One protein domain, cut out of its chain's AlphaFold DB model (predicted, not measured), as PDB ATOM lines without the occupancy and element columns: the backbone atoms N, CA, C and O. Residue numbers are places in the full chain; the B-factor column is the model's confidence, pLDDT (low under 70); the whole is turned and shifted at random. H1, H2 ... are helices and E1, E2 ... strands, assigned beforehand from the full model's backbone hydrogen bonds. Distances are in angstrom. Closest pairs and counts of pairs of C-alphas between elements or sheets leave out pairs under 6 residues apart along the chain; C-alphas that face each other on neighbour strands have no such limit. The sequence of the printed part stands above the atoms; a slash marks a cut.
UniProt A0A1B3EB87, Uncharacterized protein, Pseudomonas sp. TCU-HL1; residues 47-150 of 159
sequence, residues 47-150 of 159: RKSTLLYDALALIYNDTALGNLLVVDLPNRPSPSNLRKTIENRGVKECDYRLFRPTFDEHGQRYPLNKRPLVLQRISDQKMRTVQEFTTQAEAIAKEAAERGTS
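This is residues 47 to 150 of the 159 residues of an uncharacterized protein of Pseudomonas sp. TCU-HL1 (UniProt A0A1B3EB87). A small three-stranded sheet has H1 and H2 over one face; H3 packs on H1, off the sheet, and the loop of residues 100 to 116 reaches beyond one end. The 104 printed residues hold H1 E1 H2 E2 E3 H3, mixed class, antiparallel sheet order E1, E3, E2; compact, radius of gyration of the C-alphas 13.5 A, spans 41 by 30 by 25 A.

H1, residues 47 to 62, is on the sheet, over E1, residues 68 to 71, and E3, residues 117 to 121. H2, residues 79 to 88, is on the same face, over E2, residues 96 to 99: two layers, helices on one face. E1, H2, E2 form a split strand-helix-strand unit, two strands that run the same way in one sheet with a helix between them along the chain; E3 is between E1 and E2 in the sheet, and the crossover is right-handed. N 69 and O 119 are 2.8 A apart; in the hairpin E2 and E3, N 118 and O 99, 2.8 A. H3, residues 135 to 150, touches H1 at a steep tilt of 60 degrees, closest C-alphas Ala 55 and Ala 141, 4.9 A. In H1, H2 and H3 every O i to N i+4 pair is within hydrogen-bond range.

H1, 22.9 A, begins at C-alpha 47 (-51.108, 42.801, 43.346); H3, 22.2 A, ends at C-alpha 150 (-30.068, 47.174, 25.743).

The printed part has no cut. Links E2 to E3 and E3 to H3 are long. Residues 130 to 150, among others, have pLDDT under 70.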
ATOM      1  N   ARG A  47     -51.695  43.917  44.130       50.34
ATOM      2  CA  ARG A  47     -51.108  42.801  43.346       50.34
ATOM      3  C   ARG A  47     -50.023  43.222  42.347       50.34
ATOM      4  O   ARG A  47     -48.957  42.623  42.338       50.34
ATOM      5  N   LYS A  48     -50.222  44.294  41.570       53.88
ATOM      6  CA  LYS A  48     -49.219  44.742  40.572       53.88
ATOM      7  C   LYS A  48     -47.984  45.391  41.205       53.88
ATOM      8  O   LYS A  48     -46.865  45.143  40.774       53.88
ATOM      9  N   SER A  49     -48.184  46.194  42.248       56.50
ATOM     10  CA  SER A  49     -47.087  46.868  42.954       56.50
ATOM     11  C   SER A  49     -46.184  45.862  43.672       56.50
ATOM     12  O   SER A  49     -44.969  46.007  43.653       56.50
ATOM     13  N   THR A  50     -46.769  44.816  44.262       63.88
ATOM     14  CA  THR A  50     -46.021  43.767  44.970       63.88
ATOM     15  C   THR A  50     -45.131  42.974  44.020       63.88
ATOM     16  O   THR A  50     -43.955  42.828  44.322       63.88
ATOM     17  N   LEU A  51     -45.634  42.593  42.837       65.06
ATOM     18  CA  LEU A  51     -44.831  41.938  41.796       65.06
ATOM     19  C   LEU A  51     -43.667  42.814  41.313       65.06
ATOM     20  O   LEU A  51     -42.554  42.324  41.167       65.06
ATOM     21  N   LEU A  52     -43.896  44.119  41.122       71.00
ATOM     22  CA  LEU A  52     -42.835  45.062  40.746       71.00
ATOM     23  C   LEU A  52     -41.746  45.167  41.819       71.00
ATOM     24  O   LEU A  52     -40.560  45.185  41.504       71.00
ATOM     25  N   TYR A  53     -42.134  45.237  43.091       73.69
ATOM     26  CA  TYR A  53     -41.171  45.321  44.184       73.69
ATOM     27  C   TYR A  53     -40.505  43.970  44.495       73.69
ATOM     28  O   TYR A  53     -39.383  43.963  44.991       73.69
ATOM     29  N   ASP A  54     -41.155  42.842  44.195       74.50
ATOM     30  CA  ASP A  54     -40.540  41.511  44.258       74.50
ATOM     31  C   ASP A  54     -39.516  41.330  43.130       74.50
ATOM     32  O   ASP A  54     -38.410  40.868  43.393       74.50
ATOM     33  N   ALA A  55     -39.813  41.801  41.915       74.06
ATOM     34  CA  ALA A  55     -38.835  41.871  40.830       74.06
ATOM     35  C   ALA A  55     -37.650  42.787  41.188       74.06
ATOM     36  O   ALA A  55     -36.499  42.411  40.988       74.06
ATOM     37  N   LEU A  56     -37.903  43.953  41.798       81.12
ATOM     38  CA  LEU A  56     -36.836  44.826  42.305       81.12
ATOM     39  C   LEU A  56     -35.962  44.112  43.347       81.12
ATOM     40  O   LEU A  56     -34.740  44.241  43.304       81.12
ATOM     41  N   ALA A  57     -36.571  43.361  44.267       84.06
ATOM     42  CA  ALA A  57     -35.844  42.589  45.269       84.06
ATOM     43  C   ALA A  57     -34.968  41.501  44.626       84.06
ATOM     44  O   ALA A  57     -33.824  41.328  45.040       84.06
ATOM     45  N   LEU A  58     -35.472  40.815  43.595       82.00
ATOM     46  CA  LEU A  58     -34.703  39.836  42.822       82.00
ATOM     47  C   LEU A  58     -33.481  40.478  42.155       82.00
ATOM     48  O   LEU A  58     -32.365  40.017  42.378       82.00
ATOM     49  N   ILE A  59     -33.675  41.581  41.423       80.00
ATOM     50  CA  ILE A  59     -32.578  42.291  40.746       80.00
ATOM     51  C   ILE A  59     -31.551  42.799  41.767       80.00
ATOM     52  O   ILE A  59     -30.348  42.634  41.576       80.00
ATOM     53  N   TYR A  60     -32.001  43.384  42.880       83.88
ATOM     54  CA  TYR A  60     -31.109  43.861  43.939       83.88
ATOM     55  C   TYR A  60     -30.268  42.731  44.552       83.88
ATOM     56  O   TYR A  60     -29.084  42.919  44.827       83.88
ATOM     57  N   ASN A  61     -30.867  41.557  44.758       84.12
ATOM     58  CA  ASN A  61     -30.184  40.406  45.344       84.12
ATOM     59  C   ASN A  61     -29.150  39.778  44.399       84.12
ATOM     60  O   ASN A  61     -28.149  39.249  44.891       84.12
ATOM     61  N   ASP A  62     -29.400  39.841  43.091       82.31
ATOM     62  CA  ASP A  62     -28.500  39.367  42.031       82.31
ATOM     63  C   ASP A  62     -27.376  40.372  41.718       82.31
ATOM     64  O   ASP A  62     -26.275  40.011  41.311       82.31
ATOM     65  N   THR A  63     -27.613  41.658  41.995       77.44
ATOM     66  CA  THR A  63     -26.620  42.720  41.812       77.44
ATOM     67  C   THR A  63     -25.446  42.546  42.784       77.44
ATOM     68  O   THR A  63     -25.634  42.450  44.005       77.44
ATOM     69  N   ALA A  64     -24.221  42.545  42.247       75.81
ATOM     70  CA  ALA A  64     -22.994  42.473  43.038       75.81
ATOM     71  C   ALA A  64     -22.832  43.685  43.975       75.81
ATOM     72  O   ALA A  64     -23.330  44.782  43.706       75.81
ATOM     73  N   LEU A  65     -22.111  43.492  45.081       78.50
ATOM     74  CA  LEU A  65     -21.817  44.565  46.032       78.50
ATOM     75  C   LEU A  65     -21.106  45.735  45.342       78.50
ATOM     76  O   LEU A  65     -20.193  45.540  44.547       78.50
ATOM     77  N   GLY A  66     -21.520  46.957  45.669       69.88
ATOM     78  CA  GLY A  66     -20.948  48.181  45.113       69.88
ATOM     79  C   GLY A  66     -21.514  48.594  43.752       69.88
ATOM     80  O   GLY A  66     -21.413  49.777  43.418       69.88
ATOM     81  N   ASN A  67     -22.174  47.695  43.015       73.25
ATOM     82  CA  ASN A  67     -22.787  48.032  41.732       73.25
ATOM     83  C   ASN A  67     -23.986  48.976  41.908       73.25
ATOM     84  O   ASN A  67     -24.704  48.955  42.914       73.25
ATOM     85  N   LEU A  68     -24.188  49.823  40.897       72.50
ATOM     86  CA  LEU A  68     -25.259  50.810  40.853       72.50
ATOM     87  C   LEU A  68     -26.433  50.262  40.044       72.50
ATOM     88  O   LEU A  68     -26.291  49.954  38.865       72.50
ATOM     89  N   LEU A  69     -27.603  50.190  40.669       74.69
ATOM     90  CA  LEU A  69     -28.856  49.842  40.020       74.69
ATOM     91  C   LEU A  69     -29.653  51.114  39.733       74.69
ATOM     92  O   LEU A  69     -30.069  51.825  40.650       74.69
ATOM     93  N   VAL A  70     -29.900  51.397  38.457       74.62
ATOM     94  CA  VAL A  70     -30.802  52.477  38.051       74.62
ATOM     95  C   VAL A  70     -32.241  51.982  38.173       74.62
ATOM     96  O   VAL A  70     -32.643  51.022  37.523       74.62
ATOM     97  N   VAL A  71     -33.025  52.632  39.029       72.81
ATOM     98  CA  VAL A  71     -34.401  52.248  39.342       72.81
ATOM     99  C   VAL A  71     -35.358  53.189  38.616       72.81
ATOM    100  O   VAL A  71     -35.558  54.330  39.042       72.81
ATOM    101  N   ASP A  72     -35.990  52.697  37.551       69.19
ATOM    102  CA  ASP A  72     -37.124  53.365  36.909       69.19
ATOM    103  C   ASP A  72     -38.405  52.556  37.144       69.19
ATOM    104  O   ASP A  72     -38.566  51.436  36.664       69.19
ATOM    105  N   LEU A  73     -39.309  53.110  37.952       66.38
ATOM    106  CA  LEU A  73     -40.571  52.469  38.321       66.38
ATOM    107  C   LEU A  73     -41.738  53.258  37.714       66.38
ATOM    108  O   LEU A  73     -41.718  54.490  37.749       66.38
ATOM    109  N   PRO A  74     -42.814  52.590  37.252       53.53
ATOM    110  CA  PRO A  74     -43.882  53.204  36.450       53.53
ATOM    111  C   PRO A  74     -44.644  54.339  37.152       53.53
ATOM    112  O   PRO A  74     -45.246  55.180  36.492       53.53
ATOM    113  N   ASN A  75     -44.592  54.401  38.485       57.06
ATOM    114  CA  ASN A  75     -45.219  55.460  39.283       57.06
ATOM    115  C   ASN A  75     -44.216  56.473  39.851       57.06
ATOM    116  O   ASN A  75     -44.615  57.318  40.649       57.06
ATOM    117  N   ARG A  76     -42.926  56.354  39.500       64.00
ATOM    118  CA  ARG A  76     -41.810  57.161  40.022       64.00
ATOM    119  C   ARG A  76     -41.969  57.445  41.523       64.00
ATOM    120  O   ARG A  76     -42.125  58.609  41.908       64.00
ATOM    121  N   PRO A  77     -42.006  56.396  42.368       65.25
ATOM    122  CA  PRO A  77     -42.254  56.569  43.789       65.25
ATOM    123  C   PRO A  77     -41.253  57.565  44.371       65.25
ATOM    124  O   PRO A  77     -40.090  57.631  43.954       65.25
ATOM    125  N   SER A  78     -41.714  58.367  45.333       71.06
ATOM    126  CA  SER A  78     -40.817  59.279  46.030       71.06
ATOM    127  C   SER A  78     -39.672  58.480  46.672       71.06
ATOM    128  O   SER A  78     -39.892  57.342  47.103       71.06
ATOM    129  N   PRO A  79     -38.461  59.054  46.779       76.12
ATOM    130  CA  PRO A  79     -37.348  58.381  47.444       76.12
ATOM    131  C   PRO A  79     -37.725  57.886  48.845       76.12
ATOM    132  O   PRO A  79     -37.403  56.761  49.204       76.12
ATOM    133  N   SER A  80     -38.492  58.680  49.599       78.38
ATOM    134  CA  SER A  80     -38.984  58.316  50.931       78.38
ATOM    135  C   SER A  80     -39.900  57.091  50.923       78.38
ATOM    136  O   SER A  80     -39.823  56.269  51.831       78.38
ATOM    137  N   ASN A  81     -40.757  56.943  49.908       78.50
ATOM    138  CA  ASN A  81     -41.606  55.759  49.779       78.50
ATOM    139  C   ASN A  81     -40.775  54.526  49.426       78.50
ATOM    140  O   ASN A  81     -41.003  53.467  50.002       78.50
ATOM    141  N   LEU A  82     -39.788  54.672  48.536       81.50
ATOM    142  CA  LEU A  82     -38.928  53.554  48.167       81.50
ATOM    143  C   LEU A  82     -38.061  53.092  49.347       81.50
ATOM    144  O   LEU A  82     -37.965  51.890  49.564       81.50
ATOM    145  N   ARG A  83     -37.518  54.014  50.159       84.88
ATOM    146  CA  ARG A  83     -36.796  53.666  51.400       84.88
ATOM    147  C   ARG A  83     -37.646  52.815  52.335       84.88
ATOM    148  O   ARG A  83     -37.237  51.722  52.705       84.88
ATOM    149  N   LYS A  84     -38.881  53.252  52.609       84.50
ATOM    150  CA  LYS A  84     -39.835  52.474  53.415       84.50
ATOM    151  C   LYS A  84     -40.088  51.088  52.823       84.50
ATOM    152  O   LYS A  84     -40.166  50.114  53.560       84.50
ATOM    153  N   THR A  85     -40.223  50.975  51.500       83.19
ATOM    154  CA  THR A  85     -40.407  49.673  50.841       83.19
ATOM    155  C   THR A  85     -39.186  48.765  50.996       83.19
ATOM    156  O   THR A  85     -39.360  47.577  51.248       83.19
ATOM    157  N   ILE A  86     -37.976  49.309  50.875       86.00
ATOM    158  CA  ILE A  86     -36.715  48.574  51.040       86.00
ATOM    159  C   ILE A  86     -36.547  48.094  52.490       86.00
ATOM    160  O   ILE A  86     -36.277  46.917  52.731       86.00
ATOM    161  N   GLU A  87     -36.799  48.972  53.458       87.19
ATOM    162  CA  GLU A  87     -36.726  48.654  54.888       87.19
ATOM    163  C   GLU A  87     -37.758  47.611  55.305       87.19
ATOM    164  O   GLU A  87     -37.423  46.645  55.991       87.19
ATOM    165  N   ASN A  88     -38.991  47.721  54.803       85.44
ATOM    166  CA  ASN A  88     -40.031  46.712  55.018       85.44
ATOM    167  C   ASN A  88     -39.659  45.341  54.429       85.44
ATOM    168  O   ASN A  88     -40.213  44.323  54.841       85.44
ATOM    169  N   ARG A  89     -38.711  45.295  53.483       82.88
ATOM    170  CA  ARG A  89     -38.147  44.063  52.909       82.88
ATOM    171  C   ARG A  89     -36.907  43.567  53.657       82.88
ATOM    172  O   ARG A  89     -36.300  42.590  53.230       82.88
ATOM    173  N   GLY A  90     -36.562  44.179  54.790       84.31
ATOM    174  CA  GLY A  90     -35.526  43.705  55.704       84.31
ATOM    175  C   GLY A  90     -34.115  44.215  55.413       84.31
ATOM    176  O   GLY A  90     -33.164  43.618  55.916       84.31
ATOM    177  N   VAL A  91     -33.968  45.285  54.626       88.69
ATOM    178  CA  VAL A  91     -32.674  45.921  54.318       88.69
ATOM    179  C   VAL A  91     -32.618  47.296  54.988       88.69
ATOM    180  O   VAL A  91     -33.493  48.125  54.755       88.69
ATOM    181  N   LYS A  92     -31.622  47.549  55.842       88.00
ATOM    182  CA  LYS A  92     -31.539  48.794  56.628       88.00
ATOM    183  C   LYS A  92     -30.809  49.890  55.855       88.00
ATOM    184  O   LYS A  92     -30.056  49.594  54.938       88.00
ATOM    185  N   GLU A  93     -30.951  51.155  56.254       83.06
ATOM    186  CA  GLU A  93     -30.245  52.277  55.595       83.06
ATOM    187  C   GLU A  93     -28.711  52.135  55.567       83.06
ATOM    188  O   GLU A  93     -28.067  52.741  54.719       83.06
ATOM    189  N   CYS A  94     -28.105  51.332  56.448       86.12
ATOM    190  CA  CYS A  94     -26.667  51.042  56.407       86.12
ATOM    191  C   CYS A  94     -26.265  50.015  55.331       86.12
ATOM    192  O   CYS A  94     -25.084  49.891  55.020       86.12
ATOM    193  N   ASP A  95     -27.230  49.288  54.768       84.31
ATOM    194  CA  ASP A  95     -27.017  48.192  53.817       84.31
ATOM    195  C   ASP A  95     -27.155  48.632  52.350       84.31
ATOM    196  O   ASP A  95     -26.740  47.911  51.439       84.31
ATOM    197  N   TYR A  96     -27.721  49.820  52.102       85.56
ATOM    198  CA  TYR A  96     -27.940  50.358  50.760       85.56
ATOM    199  C   TYR A  96     -27.745  51.873  50.696       85.56
ATOM    200  O   TYR A  96     -27.910  52.592  51.678       85.56
ATOM    201  N   ARG A  97     -27.466  52.390  49.498       82.38
ATOM    202  CA  ARG A  97     -27.494  53.829  49.213       82.38
ATOM    203  C   ARG A  97     -28.563  54.133  48.186       82.38
ATOM    204  O   ARG A  97     -28.553  53.559  47.106       82.38
ATOM    205  N   LEU A  98     -29.445  55.077  48.493       83.81
ATOM    206  CA  LEU A  98     -30.440  55.572  47.544       83.81
ATOM    207  C   LEU A  98     -30.220  57.059  47.280       83.81
ATOM    208  O   LEU A  98     -30.333  57.881  48.196       83.81
ATOM    209  N   PHE A  99     -29.925  57.415  46.034       80.25
ATOM    210  CA  PHE A  99     -29.629  58.793  45.650       80.25
ATOM    211  C   PHE A  99     -30.076  59.100  44.219       80.25
ATOM    212  O   PHE A  99     -30.364  58.207  43.431       80.25
ATOM    213  N   ARG A 100     -30.159  60.390  43.883       77.81
ATOM    214  CA  ARG A 100     -30.345  60.850  42.502       77.81
ATOM    215  C   ARG A 100     -29.035  61.464  42.022       77.81
ATOM    216  O   ARG A 100     -28.674  62.523  42.549       77.81
ATOM    217  N   PRO A 101     -28.303  60.829  41.094       75.44
ATOM    218  CA  PRO A 101     -27.040  61.368  40.629       75.44
ATOM    219  C   PRO A 101     -27.263  62.706  39.920       75.44
ATOM    220  O   PRO A 101     -28.304  62.965  39.312       75.44
ATOM    221  N   THR A 102     -26.276  63.589  40.048       73.38
ATOM    222  CA  THR A 102     -26.279  64.875  39.335       73.38
ATOM    223  C   THR A 102     -25.723  64.724  37.925       73.38
ATOM    224  O   THR A 102     -26.105  65.499  37.052       73.38
ATOM    225  N   PHE A 103     -24.872  63.724  37.714       73.19
ATOM    226  CA  PHE A 103     -24.196  63.445  36.458       73.19
ATOM    227  C   PHE A 103     -24.525  62.031  35.986       73.19
ATOM    228  O   PHE A 103     -24.795  61.166  36.821       73.19
ATOM    229  N   ASP A 104     -24.543  61.823  34.679       72.38
ATOM    230  CA  ASP A 104     -24.626  60.504  34.066       72.38
ATOM    231  C   ASP A 104     -23.257  59.806  34.039       72.38
ATOM    232  O   ASP A 104     -22.261  60.311  34.568       72.38
ATOM    233  N   GLU A 105     -23.219  58.621  33.434       67.56
ATOM    234  CA  GLU A 105     -22.008  57.813  33.261       67.56
ATOM    235  C   GLU A 105     -20.927  58.479  32.394       67.56
ATOM    236  O   GLU A 105     -19.748  58.159  32.531       67.56
ATOM    237  N   HIS A 106     -21.301  59.458  31.566       67.19
ATOM    238  CA  HIS A 106     -20.393  60.237  30.724       67.19
ATOM    239  C   HIS A 106     -19.985  61.573  31.369       67.19
ATOM    240  O   HIS A 106     -19.288  62.379  30.751       67.19
ATOM    241  N   GLY A 107     -20.416  61.837  32.608       68.75
ATOM    242  CA  GLY A 107     -20.149  63.088  33.313       68.75
ATOM    243  C   GLY A 107     -21.027  64.262  32.869       68.75
ATOM    244  O   GLY A 107     -20.795  65.391  33.310       68.75
ATOM    245  N   GLN A 108     -22.054  64.041  32.040       69.50
ATOM    246  CA  GLN A 108     -23.013  65.083  31.680       69.50
ATOM    247  C   GLN A 108     -24.051  65.271  32.775       69.50
ATOM    248  O   GLN A 108     -24.488  64.342  33.448       69.50
ATOM    249  N   ARG A 109     -24.478  66.516  32.972       69.00
ATOM    250  CA  ARG A 109     -25.396  66.853  34.055       69.00
ATOM    251  C   ARG A 109     -26.830  66.467  33.698       69.00
ATOM    252  O   ARG A 109     -27.402  67.007  32.753       69.00
ATOM    253  N   TYR A 110     -27.466  65.640  34.526       71.69
ATOM    254  CA  TYR A 110     -28.887  65.347  34.371       71.69
ATOM    255  C   TYR A 110     -29.744  66.606  34.605       71.69
ATOM    256  O   TYR A 110     -29.565  67.307  35.619       71.69
ATOM    257  N   PRO A 111     -30.762  66.854  33.758       73.75
ATOM    258  CA  PRO A 111     -31.783  67.860  34.029       73.75
ATOM    259  C   PRO A 111     -32.455  67.585  35.380       73.75
ATOM    260  O   PRO A 111     -32.785  66.439  35.683       73.75
ATOM    261  N   LEU A 112     -32.697  68.626  36.189       68.25
ATOM    262  CA  LEU A 112     -33.254  68.519  37.555       68.25
ATOM    263  C   LEU A 112     -34.491  67.605  37.649       68.25
ATOM    264  O   LEU A 112     -34.607  66.824  38.591       68.25
ATOM    265  N   ASN A 113     -35.359  67.644  36.636       69.44
ATOM    266  CA  ASN A 113     -36.619  66.895  36.600       69.44
ATOM    267  C   ASN A 113     -36.495  65.490  35.983       69.44
ATOM    268  O   ASN A 113     -37.467  64.738  35.980       69.44
ATOM    269  N   LYS A 114     -35.322  65.142  35.440       70.25
ATOM    270  CA  LYS A 114     -35.049  63.864  34.763       70.25
ATOM    271  C   LYS A 114     -34.008  63.011  35.486       70.25
ATOM    272  O   LYS A 114     -33.608  61.982  34.957       70.25
ATOM    273  N   ARG A 115     -33.558  63.422  36.677       71.00
ATOM    274  CA  ARG A 115     -32.553  62.665  37.430       71.00
ATOM    275  C   ARG A 115     -33.101  61.281  37.782       71.00
ATOM    276  O   ARG A 115     -34.120  61.225  38.486       71.00
ATOM    277  N   PRO A 116     -32.447  60.197  37.333       74.62
ATOM    278  CA  PRO A 116     -32.874  58.857  37.684       74.62
ATOM    279  C   PRO A 116     -32.678  58.624  39.180       74.62
ATOM    280  O   PRO A 116     -31.956  59.355  39.863       74.62
ATOM    281  N   LEU A 117     -33.352  57.611  39.709       80.00
ATOM    282  CA  LEU A 117     -33.101  57.142  41.060       80.00
ATOM    283  C   LEU A 117     -32.107  55.986  40.980       80.00
ATOM    284  O   LEU A 117     -32.308  55.062  40.203       80.00
ATOM    285  N   VAL A 118     -31.039  56.048  41.765       78.69
ATOM    286  CA  VAL A 118     -29.999  55.021  41.803       78.69
ATOM    287  C   VAL A 118     -29.989  54.380  43.177       78.69
ATOM    288  O   VAL A 118     -29.962  55.073  44.200       78.69
ATOM    289  N   LEU A 119     -30.027  53.054  43.175       80.06
ATOM    290  CA  LEU A 119     -29.916  52.190  44.333       80.06
ATOM    291  C   LEU A 119     -28.582  51.446  44.261       80.06
ATOM    292  O   LEU A 119     -28.311  50.744  43.297       80.06
ATOM    293  N   GLN A 120     -27.755  51.587  45.282       78.31
ATOM    294  CA  GLN A 120     -26.504  50.855  45.418       78.31
ATOM    295  C   GLN A 120     -26.629  49.867  46.566       78.31
ATOM    296  O   GLN A 120     -27.045  50.248  47.664       78.31
ATOM    297  N   ARG A 121     -26.221  48.626  46.328       81.19
ATOM    298  CA  ARG A 121     -26.070  47.624  47.380       81.19
ATOM    299  C   ARG A 121     -24.713  47.799  48.058       81.19
ATOM    300  O   ARG A 121     -23.688  47.772  47.380       81.19
ATOM    301  N   ILE A 122     -24.705  47.998  49.375       84.50
ATOM    302  CA  ILE A 122     -23.476  48.192  50.163       84.50
ATOM    303  C   ILE A 122     -23.095  46.908  50.905       84.50
ATOM    304  O   ILE A 122     -21.909  46.604  51.004       84.50
ATOM    305  N   SER A 123     -24.073  46.151  51.406       84.06
ATOM    306  CA  SER A 123     -23.828  44.937  52.190       84.06
ATOM    307  C   SER A 123     -24.448  43.686  51.564       84.06
ATOM    308  O   SER A 123     -25.285  43.745  50.655       84.06
ATOM    309  N   ASP A 124     -24.060  42.524  52.090       84.25
ATOM    310  CA  ASP A 124     -24.610  41.229  51.685       84.25
ATOM    311  C   ASP A 124     -26.093  41.054  52.031       84.25
ATOM    312  O   ASP A 124     -26.716  40.100  51.558       84.25
ATOM    313  N   GLN A 125     -26.684  41.985  52.783       87.12
ATOM    314  CA  GLN A 125     -28.083  41.938  53.174       87.12
ATOM    315  C   GLN A 125     -29.005  41.887  51.947       87.12
ATOM    316  O   GLN A 125     -28.975  42.764  51.082       87.12
ATOM    317  N   LYS A 126     -29.849  40.853  51.893       86.12
ATOM    318  CA  LYS A 126     -30.784  40.599  50.789       86.12
ATOM    319  C   LYS A 126     -32.172  41.172  51.081       86.12
ATOM    320  O   LYS A 126     -32.664  41.081  52.207       86.12
ATOM    321  N   MET A 127     -32.830  41.705  50.052       86.31
ATOM    322  CA  MET A 127     -34.245  42.067  50.105       86.31
ATOM    323  C   MET A 127     -35.114  40.812  50.117       86.31
ATOM    324  O   MET A 127     -34.955  39.922  49.281       86.31
ATOM    325  N   ARG A 128     -36.079  40.762  51.035       81.69
ATOM    326  CA  ARG A 128     -37.112  39.721  51.063       81.69
ATOM    327  C   ARG A 128     -38.165  39.985  49.985       81.69
ATOM    328  O   ARG A 128     -38.553  41.135  49.755       81.69
ATOM    329  N   THR A 129     -38.652  38.923  49.355       75.75
ATOM    330  CA  THR A 129     -39.882  38.929  48.555       75.75
ATOM    331  C   THR A 129     -41.090  38.680  49.453       75.75
ATOM    332  O   THR A 129     -40.971  38.049  50.505       75.75
ATOM    333  N   VAL A 130     -42.241  39.258  49.099       64.50
ATOM    334  CA  VAL A 130     -43.461  39.183  49.928       64.50
ATOM    335  C   VAL A 130     -44.332  37.988  49.533       64.50
ATOM    336  O   VAL A 130     -45.052  37.460  50.378       64.50
ATOM    337  N   GLN A 131     -44.274  37.552  48.273       58.53
ATOM    338  CA  GLN A 131     -44.958  36.350  47.786       58.53
ATOM    339  C   GLN A 131     -43.947  35.249  47.448       58.53
ATOM    340  O   GLN A 131     -42.792  35.544  47.130       58.53
ATOM    341  N   GLU A 132     -44.389  33.984  47.500       50.00
ATOM    342  CA  GLU A 132     -43.645  32.880  46.886       50.00
ATOM    343  C   GLU A 132     -43.360  33.259  45.434       50.00
ATOM    344  O   GLU A 132     -44.254  33.719  44.720       50.00
ATOM    345  N   PHE A 133     -42.090  33.159  45.044       52.47
ATOM    346  CA  PHE A 133     -41.588  33.609  43.755       52.47
ATOM    347  C   PHE A 133     -42.487  33.087  42.638       52.47
ATOM    348  O   PHE A 133     -42.532  31.894  42.351       52.47
ATOM    349  N   THR A 134     -43.251  33.987  42.028       56.09
ATOM    350  CA  THR A 134     -44.030  33.633  40.851       56.09
ATOM    351  C   THR A 134     -43.122  33.796  39.645       56.09
ATOM    352  O   THR A 134     -42.427  34.805  39.525       56.09
ATOM    353  N   THR A 135     -43.184  32.850  38.709       58.25
ATOM    354  CA  THR A 135     -42.483  32.888  37.410       58.25
ATOM    355  C   THR A 135     -42.657  34.235  36.683       58.25
ATOM    356  O   THR A 135     -41.828  34.640  35.876       58.25
ATOM    357  N   GLN A 136     -43.725  34.977  37.001       57.22
ATOM    358  CA  GLN A 136     -43.985  36.332  36.513       57.22
ATOM    359  C   GLN A 136     -43.017  37.393  37.062       57.22
ATOM    360  O   GLN A 136     -42.594  38.259  36.302       57.22
ATOM    361  N   ALA A 137     -42.652  37.360  38.347       58.50
ATOM    362  CA  ALA A 137     -41.694  38.312  38.920       58.50
ATOM    363  C   ALA A 137     -40.280  38.091  38.358       58.50
ATOM    364  O   ALA A 137     -39.576  39.058  38.075       58.50
ATOM    365  N   GLU A 138     -39.901  36.831  38.130       64.06
ATOM    366  CA  GLU A 138     -38.646  36.470  37.462       64.06
ATOM    367  C   GLU A 138     -38.637  36.912  35.998       64.06
ATOM    368  O   GLU A 138     -37.657  37.499  35.547       64.06
ATOM    369  N   ALA A 139     -39.739  36.709  35.266       63.47
ATOM    370  CA  ALA A 139     -39.865  37.191  33.893       63.47
ATOM    371  C   ALA A 139     -39.737  38.722  33.808       63.47
ATOM    372  O   ALA A 139     -39.030  39.229  32.942       63.47
ATOM    373  N   ILE A 140     -40.352  39.462  34.741       66.12
ATOM    374  CA  ILE A 140     -40.228  40.926  34.819       66.12
ATOM    375  C   ILE A 140     -38.792  41.340  35.161       66.12
ATOM    376  O   ILE A 140     -38.273  42.275  34.557       66.12
ATOM    377  N   ALA A 141     -38.149  40.665  36.118       65.25
ATOM    378  CA  ALA A 141     -36.770  40.954  36.496       65.25
ATOM    379  C   ALA A 141     -35.803  40.710  35.329       65.25
ATOM    380  O   ALA A 141     -34.948  41.551  35.050       65.25
ATOM    381  N   LYS A 142     -35.991  39.600  34.609       68.44
ATOM    382  CA  LYS A 142     -35.213  39.252  33.422       68.44
ATOM    383  C   LYS A 142     -35.416  40.267  32.298       68.44
ATOM    384  O   LYS A 142     -34.439  40.817  31.809       68.44
ATOM    385  N   GLU A 143     -36.664  40.604  31.978       67.19
ATOM    386  CA  GLU A 143     -36.978  41.603  30.949       67.19
ATOM    387  C   GLU A 143     -36.409  42.989  31.313       67.19
ATOM    388  O   GLU A 143     -35.917  43.718  30.450       67.19
ATOM    389  N   ALA A 144     -36.431  43.363  32.598       64.12
ATOM    390  CA  ALA A 144     -35.841  44.611  33.078       64.12
ATOM    391  C   ALA A 144     -34.307  44.614  32.964       64.12
ATOM    392  O   ALA A 144     -33.737  45.624  32.550       64.12
ATOM    393  N   ALA A 145     -33.644  43.498  33.278       62.88
ATOM    394  CA  ALA A 145     -32.204  43.338  33.089       62.88
ATOM    395  C   ALA A 145     -31.818  43.368  31.597       62.88
ATOM    396  O   ALA A 145     -30.872  44.058  31.214       62.88
ATOM    397  N   GLU A 146     -32.588  42.707  30.727       61.88
ATOM    398  CA  GLU A 146     -32.382  42.710  29.271       61.88
ATOM    399  C   GLU A 146     -32.563  44.116  28.671       61.88
ATOM    400  O   GLU A 146     -31.742  44.564  27.864       61.88
ATOM    401  N   ARG A 147     -33.578  44.872  29.116       58.34
ATOM    402  CA  ARG A 147     -33.769  46.281  28.719       58.34
ATOM    403  C   ARG A 147     -32.694  47.210  29.278       58.34
ATOM    404  O   ARG A 147     -32.241  48.098  28.560       58.34
ATOM    405  N   GLY A 148     -32.269  47.007  30.525       50.22
ATOM    406  CA  GLY A 148     -31.171  47.760  31.137       50.22
ATOM    407  C   GLY A 148     -29.863  47.586  30.363       50.22
ATOM    408  O   GLY A 148     -29.159  48.557  30.111       50.22
ATOM    409  N   THR A 149     -29.601  46.367  29.889       50.03
ATOM    410  CA  THR A 149     -28.430  46.050  29.058       50.03
ATOM    411  C   THR A 149     -28.573  46.598  27.631       50.03
ATOM    412  O   THR A 149     -27.605  47.085  27.053       50.03
ATOM    413  N   SER A 150     -29.786  46.595  27.068       43.12
ATOM    414  CA  SER A 150     -30.068  47.174  25.743       43.12
ATOM    415  C   SER A 150     -29.918  48.700  25.715       43.12
ATOM    416  O   SER A 150     -29.514  49.244  24.691       43.12
TER     417      SER A 150